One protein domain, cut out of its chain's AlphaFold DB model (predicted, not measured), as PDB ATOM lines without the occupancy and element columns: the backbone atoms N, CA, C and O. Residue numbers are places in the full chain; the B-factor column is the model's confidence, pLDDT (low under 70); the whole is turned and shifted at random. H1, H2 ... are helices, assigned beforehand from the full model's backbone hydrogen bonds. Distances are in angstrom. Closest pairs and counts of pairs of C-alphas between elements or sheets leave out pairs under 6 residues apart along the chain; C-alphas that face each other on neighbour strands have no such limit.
ATOM      1  N   THR A   2     182.655 242.513 190.778       81.81
ATOM      2  CA  THR A   2     181.832 241.852 191.801       81.81
ATOM      3  C   THR A   2     181.888 242.667 193.092       81.81
ATOM      4  O   THR A   2     182.983 243.057 193.495       81.81
ATOM      5  N   LEU A   3     180.748 242.884 193.760       82.88
ATOM      6  CA  LEU A   3     180.631 243.637 195.024       82.88
ATOM      7  C   LEU A   3     181.700 243.237 196.063       82.88
ATOM      8  O   LEU A   3     182.247 244.084 196.768       82.88
ATOM      9  N   TYR A   4     182.045 241.947 196.095       84.44
ATOM     10  CA  TYR A   4     183.056 241.386 196.988       84.44
ATOM     11  C   TYR A   4     184.473 241.920 196.720       84.44
ATOM     12  O   TYR A   4     185.197 242.217 197.659       84.44
ATOM     13  N   GLY A   5     184.858 242.117 195.456       84.88
ATOM     14  CA  GLY A   5     186.189 242.635 195.107       84.88
ATOM     15  C   GLY A   5     186.356 244.108 195.485       84.88
ATOM     16  O   GLY A   5     187.419 244.519 195.936       84.88
ATOM     17  N   THR A   6     185.283 244.896 195.366       87.06
ATOM     18  CA  THR A   6     185.252 246.288 195.842       87.06
ATOM     19  C   THR A   6     185.282 246.385 197.364       87.06
ATOM     20  O   THR A   6     186.015 247.215 197.894       87.06
ATOM     21  N   LEU A   7     184.525 245.536 198.070       90.62
ATOM     22  CA  LEU A   7     184.539 245.504 199.535       90.62
ATOM     23  C   LEU A   7     185.930 245.146 200.053       90.62
ATOM     24  O   LEU A   7     186.435 245.760 200.986       90.62
ATOM     25  N   ASP A   8     186.556 244.168 199.419       89.75
ATOM     26  CA  ASP A   8     187.834 243.648 199.846       89.75
ATOM     27  C   ASP A   8     188.988 244.655 199.608       89.75
ATOM     28  O   ASP A   8     189.798 244.901 200.509       89.75
ATOM     29  N   ALA A   9     188.977 245.374 198.478       86.88
ATOM     30  CA  ALA A   9     189.871 246.515 198.259       86.88
ATOM     31  C   ALA A   9     189.703 247.606 199.338       86.88
ATOM     32  O   ALA A   9     190.688 248.160 199.833       86.88
ATOM     33  N   LEU A  10     188.460 247.873 199.753       90.25
ATOM     34  CA  LEU A  10     188.139 248.845 200.799       90.25
ATOM     35  C   LEU A  10     188.624 248.369 202.180       90.25
ATOM     36  O   LEU A  10     189.173 249.163 202.946       90.25
ATOM     37  N   MET A  11     188.519 247.069 202.476       89.38
ATOM     38  CA  MET A  11     189.094 246.466 203.684       89.38
ATOM     39  C   MET A  11     190.622 246.557 203.700       89.38
ATOM     40  O   MET A  11     191.197 246.923 204.726       89.38
ATOM     41  N   CYS A  12     191.290 246.287 202.574       86.56
ATOM     42  CA  CYS A  12     192.739 246.455 202.450       86.56
ATOM     43  C   CYS A  12     193.162 247.903 202.716       86.56
ATOM     44  O   CYS A  12     194.112 248.141 203.464       86.56
ATOM     45  N   GLN A  13     192.433 248.872 202.156       86.12
ATOM     46  CA  GLN A  13     192.692 250.291 202.375       86.12
ATOM     47  C   GLN A  13     192.495 250.675 203.846       86.12
ATOM     48  O   GLN A  13     193.404 251.242 204.451       86.12
ATOM     49  N   ALA A  14     191.360 250.323 204.453       89.56
ATOM     50  CA  ALA A  14     191.090 250.615 205.859       89.56
ATOM     51  C   ALA A  14     192.137 249.974 206.787       89.56
ATOM     52  O   ALA A  14     192.638 250.625 207.703       89.56
ATOM     53  N   CYS A  15     192.530 248.729 206.509       82.75
ATOM     54  CA  CYS A  15     193.580 248.036 207.247       82.75
ATOM     55  C   CYS A  15     194.929 248.753 207.097       82.75
ATOM     56  O   CYS A  15     195.590 249.029 208.092       82.75
ATOM     57  N   SER A  16     195.302 249.162 205.880       81.56
ATOM     58  CA  SER A  16     196.542 249.912 205.641       81.56
ATOM     59  C   SER A  16     196.599 251.245 206.402       81.56
ATOM     60  O   SER A  16     197.674 251.652 206.843       81.56
ATOM     61  N   MET A  17     195.449 251.895 206.623       83.62
ATOM     62  CA  MET A  17     195.356 253.141 207.391       83.62
ATOM     63  C   MET A  17     195.531 252.925 208.897       83.62
ATOM     64  O   MET A  17     196.003 253.827 209.592       83.62
ATOM     65  N   THR A  18     195.180 251.746 209.421       86.56
ATOM     66  CA  THR A  18     195.373 251.419 210.842       86.56
ATOM     67  C   THR A  18     196.777 250.896 211.147       86.56
ATOM     68  O   THR A  18     197.193 250.931 212.310       86.56
ATOM     69  N   LEU A  19     197.551 250.481 210.133       86.00
ATOM     70  CA  LEU A  19     198.946 250.070 210.300       86.00
ATOM     71  C   LEU A  19     199.805 251.228 210.838       86.00
ATOM     72  O   LEU A  19     199.926 252.294 210.230       86.00
ATOM     73  N   ARG A  20     200.468 251.005 211.979       86.19
ATOM     74  CA  ARG A  20     201.361 251.982 212.625       86.19
ATOM     75  C   ARG A  20     202.813 251.503 212.631       86.19
ATOM     76  O   ARG A  20     203.095 250.311 212.660       86.19
ATOM     77  N   ARG A  21     203.746 252.460 212.681       86.88
ATOM     78  CA  ARG A  21     205.188 252.235 212.901       86.88
ATOM     79  C   ARG A  21     205.830 251.243 211.875       86.88
ATOM     80  O   ARG A  21     205.612 251.512 210.691       86.88
ATOM     81  N   PRO A  22     206.616 250.174 212.203       80.75
ATOM     82  CA  PRO A  22     207.298 249.351 211.184       80.75
ATOM     83  C   PRO A  22     206.374 248.757 210.123       80.75
ATOM     84  O   PRO A  22     206.776 248.598 208.973       80.75
ATOM     85  N   THR A  23     205.128 248.470 210.491       86.81
ATOM     86  CA  THR A  23     204.149 247.825 209.619       86.81
ATOM     87  C   THR A  23     203.755 248.704 208.438       86.81
ATOM     88  O   THR A  23     203.537 248.200 207.344       86.81
ATOM     89  N   ARG A  24     203.746 250.032 208.615       87.00
ATOM     90  CA  ARG A  24     203.479 250.982 207.526       87.00
ATOM     91  C   ARG A  24     204.642 251.051 206.533       87.00
ATOM     92  O   ARG A  24     204.416 251.102 205.328       87.00
ATOM     93  N   ILE A  25     205.879 251.014 207.034       86.62
ATOM     94  CA  ILE A  25     207.086 250.977 206.191       86.62
ATOM     95  C   ILE A  25     207.122 249.666 205.402       86.62
ATOM     96  O   ILE A  25     207.372 249.678 204.200       86.62
ATOM     97  N   TRP A  26     206.820 248.544 206.054       88.75
ATOM     98  CA  TRP A  26     206.678 247.251 205.389       88.75
ATOM     99  C   TRP A  26     205.597 247.279 204.300       88.75
ATOM    100  O   TRP A  26     205.890 246.937 203.158       88.75
ATOM    101  N   TYR A  27     204.398 247.782 204.611       85.75
ATOM    102  CA  TYR A  27     203.307 247.868 203.640       85.75
ATOM    103  C   TYR A  27     203.681 248.714 202.414       85.75
ATOM    104  O   TYR A  27     203.408 248.319 201.289       85.75
ATOM    105  N   SER A  28     204.401 249.828 202.601       83.06
ATOM    106  CA  SER A  28     204.881 250.657 201.481       83.06
ATOM    107  C   SER A  28     205.934 249.988 200.587       83.06
ATOM    108  O   SER A  28     206.174 250.451 199.475       83.06
ATOM    109  N   ARG A  29     206.582 248.917 201.065       86.44
ATOM    110  CA  ARG A  29     207.561 248.130 200.298       86.44
ATOM    111  C   ARG A  29     206.917 246.969 199.542       86.44
ATOM    112  O   ARG A  29     207.568 246.386 198.677       86.44
ATOM    113  N   LEU A  30     205.673 246.618 199.868       83.81
ATOM    114  CA  LEU A  30     204.933 245.599 199.135       83.81
ATOM    115  C   LEU A  30     204.627 246.112 197.731       83.81
ATOM    116  O   LEU A  30     204.342 247.292 197.518       83.81
ATOM    117  N   ARG A  31     204.687 245.213 196.747       83.50
ATOM    118  CA  ARG A  31     204.277 245.555 195.386       83.50
ATOM    119  C   ARG A  31     202.774 245.863 195.404       83.50
ATOM    120  O   ARG A  31     202.017 245.007 195.853       83.50
ATOM    121  N   PRO A  32     202.312 247.004 194.859       70.69
ATOM    122  CA  PRO A  32     200.888 247.356 194.834       70.69
ATOM    123  C   PRO A  32     199.992 246.294 194.177       70.69
ATOM    124  O   PRO A  32     198.807 246.213 194.468       70.69
ATOM    125  N   SER A  33     200.564 245.457 193.307       74.94
ATOM    126  CA  SER A  33     199.876 244.353 192.636       74.94
ATOM    127  C   SER A  33     199.889 243.026 193.406       74.94
ATOM    128  O   SER A  33     199.293 242.066 192.929       74.94
ATOM    129  N   SER A  34     200.597 242.915 194.539       76.25
ATOM    130  CA  SER A  34     200.699 241.648 195.286       76.25
ATOM    131  C   SER A  34     199.529 241.413 196.236       76.25
ATOM    132  O   SER A  34     199.299 240.278 196.640       76.25
ATOM    133  N   ILE A  35     198.797 242.468 196.601       81.88
ATOM    134  CA  ILE A  35     197.647 242.394 197.499       81.88
ATOM    135  C   ILE A  35     196.417 242.776 196.689       81.88
ATOM    136  O   ILE A  35     196.088 243.947 196.527       81.88
ATOM    137  N   SER A  36     195.762 241.754 196.153       82.44
ATOM    138  CA  SER A  36     194.453 241.894 195.515       82.44
ATOM    139  C   SER A  36     193.320 241.729 196.516       82.44
ATOM    140  O   SER A  36     192.207 242.169 196.226       82.44
ATOM    141  N   CYS A  37     193.601 241.102 197.673       87.50
ATOM    142  CA  CYS A  37     192.602 240.947 198.709       87.50
ATOM    143  C   CYS A  37     193.070 240.961 200.177       87.50
ATOM    144  O   CYS A  37     194.248 240.770 200.482       87.50
ATOM    145  N   PHE A  38     192.128 241.118 201.109       86.88
ATOM    146  CA  PHE A  38     192.351 241.210 202.546       86.88
ATOM    147  C   PHE A  38     192.937 239.912 203.086       86.88
ATOM    148  O   PHE A  38     193.899 239.931 203.847       86.88
ATOM    149  N   ASN A  39     192.447 238.765 202.614       88.50
ATOM    150  CA  ASN A  39     193.027 237.474 202.980       88.50
ATOM    151  C   ASN A  39     194.492 237.335 202.531       88.50
ATOM    152  O   ASN A  39     195.275 236.684 203.220       88.50
ATOM    153  N   GLN A  40     194.886 237.932 201.400       89.19
ATOM    154  CA  GLN A  40     196.297 237.972 200.992       89.19
ATOM    155  C   GLN A  40     197.106 238.905 201.897       89.19
ATOM    156  O   GLN A  40     198.194 238.529 202.325       89.19
ATOM    157  N   LEU A  41     196.557 240.074 202.247       87.69
ATOM    158  CA  LEU A  41     197.190 241.003 203.183       87.69
ATOM    159  C   LEU A  41     197.469 240.347 204.542       87.69
ATOM    160  O   LEU A  41     198.576 240.472 205.061       87.69
ATOM    161  N   VAL A  42     196.486 239.632 205.100       88.12
ATOM    162  CA  VAL A  42     196.615 238.936 206.390       88.12
ATOM    163  C   VAL A  42     197.700 237.865 206.327       88.12
ATOM    164  O   VAL A  42     198.552 237.821 207.207       88.12
ATOM    165  N   LYS A  43     197.737 237.054 205.263       88.31
ATOM    166  CA  LYS A  43     198.781 236.029 205.084       88.31
ATOM    167  C   LYS A  43     200.180 236.633 205.016       88.31
ATOM    168  O   LYS A  43     201.083 236.155 205.694       88.31
ATOM    169  N   GLU A  44     200.360 237.692 204.231       88.62
ATOM    170  CA  GLU A  44     201.643 238.395 204.146       88.62
ATOM    171  C   GLU A  44     202.035 238.998 205.499       88.62
ATOM    172  O   GLU A  44     203.180 238.878 205.934       88.62
ATOM    173  N   PHE A  45     201.081 239.590 206.213       85.94
ATOM    174  CA  PHE A  45     201.317 240.126 207.547       85.94
ATOM    175  C   PHE A  45     201.737 239.031 208.540       85.94
ATOM    176  O   PHE A  45     202.722 239.193 209.262       85.94
ATOM    177  N   GLU A  46     201.056 237.886 208.546       87.56
ATOM    178  CA  GLU A  46     201.416 236.744 209.386       87.56
ATOM    179  C   GLU A  46     202.805 236.198 209.055       87.56
ATOM    180  O   GLU A  46     203.596 235.939 209.962       87.56
ATOM    181  N   LEU A  47     203.145 236.069 207.773       85.88
ATOM    182  CA  LEU A  47     204.461 235.591 207.351       85.88
ATOM    183  C   LEU A  47     205.584 236.547 207.754       85.88
ATOM    184  O   LEU A  47     206.654 236.105 208.162       85.88
ATOM    185  N   ASN A  48     205.354 237.854 207.675       84.69
ATOM    186  CA  ASN A  48     206.390 238.837 207.970       84.69
ATOM    187  C   ASN A  48     206.530 239.111 209.476       84.69
ATOM    188  O   ASN A  48     207.646 239.296 209.958       84.69
ATOM    189  N   PHE A  49     205.429 239.110 210.232       81.50
ATOM    190  CA  PHE A  49     205.434 239.482 211.649       81.50
ATOM    191  C   PHE A  49     205.253 238.281 212.580       81.50
ATOM    192  O   PHE A  49     206.058 238.112 213.493       81.50
ATOM    193  N   LEU A  50     204.273 237.406 212.343       77.88
ATOM    194  CA  LEU A  50     203.998 236.263 213.228       77.88
ATOM    195  C   LEU A  50     204.939 235.073 213.002       77.88
ATOM    196  O   LEU A  50     205.227 234.328 213.935       77.88
ATOM    197  N   ALA A  51     205.458 234.859 211.792       67.25
ATOM    198  CA  ALA A  51     206.451 233.803 211.584       67.25
ATOM    199  C   ALA A  51     207.804 234.167 212.217       67.25
ATOM    200  O   ALA A  51     208.531 233.277 212.656       67.25
ATOM    201  N   SER A  52     208.109 235.465 212.329       64.12
ATOM    202  CA  SER A  52     209.338 235.963 212.955       64.12
ATOM    203  C   SER A  52     209.358 235.821 214.483       64.12
ATOM    204  O   SER A  52     210.435 235.783 215.075       64.12
ATOM    205  N   THR A  53     208.191 235.688 215.126       62.41
ATOM    206  CA  THR A  53     208.077 235.494 216.581       62.41
ATOM    207  C   THR A  53     208.155 234.031 217.002       62.41
ATOM    208  O   THR A  53     208.214 233.756 218.200       62.41
ATOM    209  N   ARG A  54     208.191 233.078 216.057       65.75
ATOM    210  CA  ARG A  54     208.409 231.667 216.393       65.75
ATOM    211  C   ARG A  54     209.831 231.513 216.935       65.75
ATOM    212  O   ARG A  54     210.783 231.738 216.179       65.75
ATOM    213  N   PRO A  55     210.013 231.105 218.205       57.88
ATOM    214  CA  PRO A  55     211.336 230.781 218.705       57.88
ATOM    215  C   PRO A  55     211.883 229.657 217.832       57.88
ATOM    216  O   PRO A  55     211.270 228.592 217.718       57.88
ATOM    217  N   LYS A  56     213.022 229.895 217.179       68.62
ATOM    218  CA  LYS A  56     213.781 228.815 216.542       68.62
ATOM    219  C   LYS A  56     213.987 227.735 217.609       68.62
ATOM    220  O   LYS A  56     214.438 228.084 218.704       68.62
ATOM    221  N   PRO A  57     213.662 226.457 217.350       58.06
ATOM    222  CA  PRO A  57     214.013 225.388 218.267       58.06
ATOM    223  C   PRO A  57     215.530 225.206 218.185       58.06
ATOM    224  O   PRO A  57     216.047 224.362 217.460       58.06
ATOM    225  N   THR A  58     216.266 226.067 218.878       61.94
ATOM    226  CA  THR A  58     217.700 225.911 219.066       61.94
ATOM    227  C   THR A  58     217.871 224.686 219.955       61.94
ATOM    228  O   THR A  58     217.251 224.605 221.015       61.94
ATOM    229  N   VAL A  59     218.681 223.721 219.520       61.84
ATOM    230  CA  VAL A  59     218.936 222.430 220.193       61.84
ATOM    231  C   VAL A  59     219.243 222.596 221.695       61.84
ATOM    232  O   VAL A  59     218.893 221.741 222.504       61.84
ATOM    233  N   THR A  60     219.776 223.751 222.097       57.62
ATOM    234  CA  THR A  60     219.990 224.183 223.485       57.62
ATOM    235  C   THR A  60     218.715 224.261 224.344       57.62
ATOM    236  O   THR A  60     218.769 223.905 225.515       57.62
ATOM    237  N   SER A  61     217.561 224.661 223.794       60.19
ATOM    238  CA  SER A  61     216.274 224.723 224.520       60.19
ATOM    239  C   SER A  61     215.699 223.328 224.805       60.19
ATOM    240  O   SER A  61     215.142 223.073 225.871       60.19
ATOM    241  N   LEU A  62     215.900 222.380 223.882       62.06
ATOM    242  CA  LEU A  62     215.510 220.983 224.091       62.06
ATOM    243  C   LEU A  62     216.406 220.285 225.123       62.06
ATOM    244  O   LEU A  62     215.905 219.492 225.920       62.06
ATOM    245  N   LEU A  63     217.706 220.597 225.134       60.50
ATOM    246  CA  LEU A  63     218.655 220.058 226.111       60.50
ATOM    247  C   LEU A  63     218.440 220.634 227.517       60.50
ATOM    248  O   LEU A  63     218.479 219.872 228.479       60.50
ATOM    249  N   ALA A  64     218.097 221.923 227.637       56.41
ATOM    250  CA  ALA A  64     217.747 222.558 228.913       56.41
ATOM    251  C   ALA A  64     216.514 221.933 229.596       56.41
ATOM    252  O   ALA A  64     216.333 222.075 230.799       56.41
ATOM    253  N   ARG A  65     215.666 221.212 228.846       53.59
ATOM    254  CA  ARG A  65     214.485 220.516 229.380       53.59
ATOM    255  C   ARG A  65     214.789 219.107 229.910       53.59
ATOM    256  O   ARG A  65     213.924 218.512 230.545       53.59
ATOM    257  N   ARG A  66     215.971 218.539 229.631       57.75
ATOM    258  CA  ARG A  66     216.328 217.161 230.034       57.75
ATOM    259  C   ARG A  66     217.230 217.094 231.269       57.75
ATOM    260  O   ARG A  66     217.393 216.015 231.827       57.75
ATOM    261  N   THR A  67     217.805 218.208 231.706       49.72
ATOM    262  CA  THR A  67     218.584 218.258 232.945       49.72
ATOM    263  C   THR A  67     217.642 218.501 234.115       49.72
ATOM    264  O   THR A  67     217.119 219.598 234.301       49.72
ATOM    265  N   THR A  68     217.374 217.424 234.849       55.47
ATOM    266  CA  THR A  68     216.728 217.420 236.159       55.47
ATOM    267  C   THR A  68     217.532 218.288 237.117       55.47
ATOM    268  O   THR A  68     218.470 217.794 237.725       55.47
ATOM    269  N   ASP A  69     217.146 219.551 237.268       54.56
ATOM    270  CA  ASP A  69     217.507 220.366 238.423       54.56
ATOM    271  C   ASP A  69     216.273 221.155 238.875       54.56
ATOM    272  O   ASP A  69     215.569 221.750 238.046       54.56
ATOM    273  N   PRO A  70     215.960 221.161 240.182       53.38
ATOM    274  CA  PRO A  70     214.908 222.002 240.701       53.38
ATOM    275  C   PRO A  70     215.449 223.430 240.650       53.38
ATOM    276  O   PRO A  70     216.485 223.711 241.241       53.38
TER     277      PRO A  70
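What this domain is: This is residues 2 to 70 of the 156 residues of an uncharacterized protein of Ensete ventricosum (UniProt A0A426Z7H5). Three helices, H1, H2 and H3, form a small, loosely joined body, and from the end of H3 a long arm, residues 50 to 70, sticks out and holds the short helix H4. H1 and H3 run the same way and meet over only a part of each, while the short H2 lies off to one side of them, joined by a turn from H1 and a loop back to H3. The printed part has 69 residues with four named helices, in the order H1, H2, H3, H4, and no named strand: the class is all helix. The whole is extended, with a radius of gyration of the C-alphas of 18.7 A and spans of 61 by 25 by 21 A, and the arm makes much of that length.

How they stand to each other: Begin with H1, residues 3 to 18, and go on through a tight link to H2, residues 22 to 29. These two are close but not clearly touching: their closest C-alphas, those of Ser 16 and Arg 24, are 7.3 A apart. They run opposite ways at a steep tilt of 50 degrees. A short link leads on to H3, residues 38 to 50, which is near H2, with 8 pairs of C-alphas within 10 A and the closest 8.5 A apart. Look back from H3 to H1: they touch, with residues 38 to 41 of H3 and 8 to 12 of H1 alone, and their closest C-alphas, those of Cys 12 and Phe 38, are 5.3 A apart. They run the same way at a shallow tilt of 33 degrees, only just short of steep. Another short link leads to H4, residues 59 to 64, which is apart from H1, H2 and H3. In H1, H2, H3 and H4 each O i to N i+4 pair is within hydrogen-bond range.

Where its parts are: Find C-alpha 3 at (180.631, 243.637, 195.024); from there the 16 residues of H1 run 23.0 A to C-alpha 18. H2, from Pro 22 to Arg 29, covers 11.0 A. Find C-alpha 38 at (192.351, 241.210, 202.546), where H3 begins, and go 16.6 A to C-alpha 50. H4, from Val 59, spans 8.8 A and ends at C-alpha 64, at (217.747, 222.558, 228.913).

The domain as a whole: The C-alphas of Thr 2 and Asp 69, the two farthest apart, are 62.5 A apart. Without residues 50 to 70, which stand free, the body of 48 residues spans 33 by 18 by 16 A. The printed part has no cut and no long link. The mean pLDDT of the printed part is 77.7, and residues 51 to 70 are under 70.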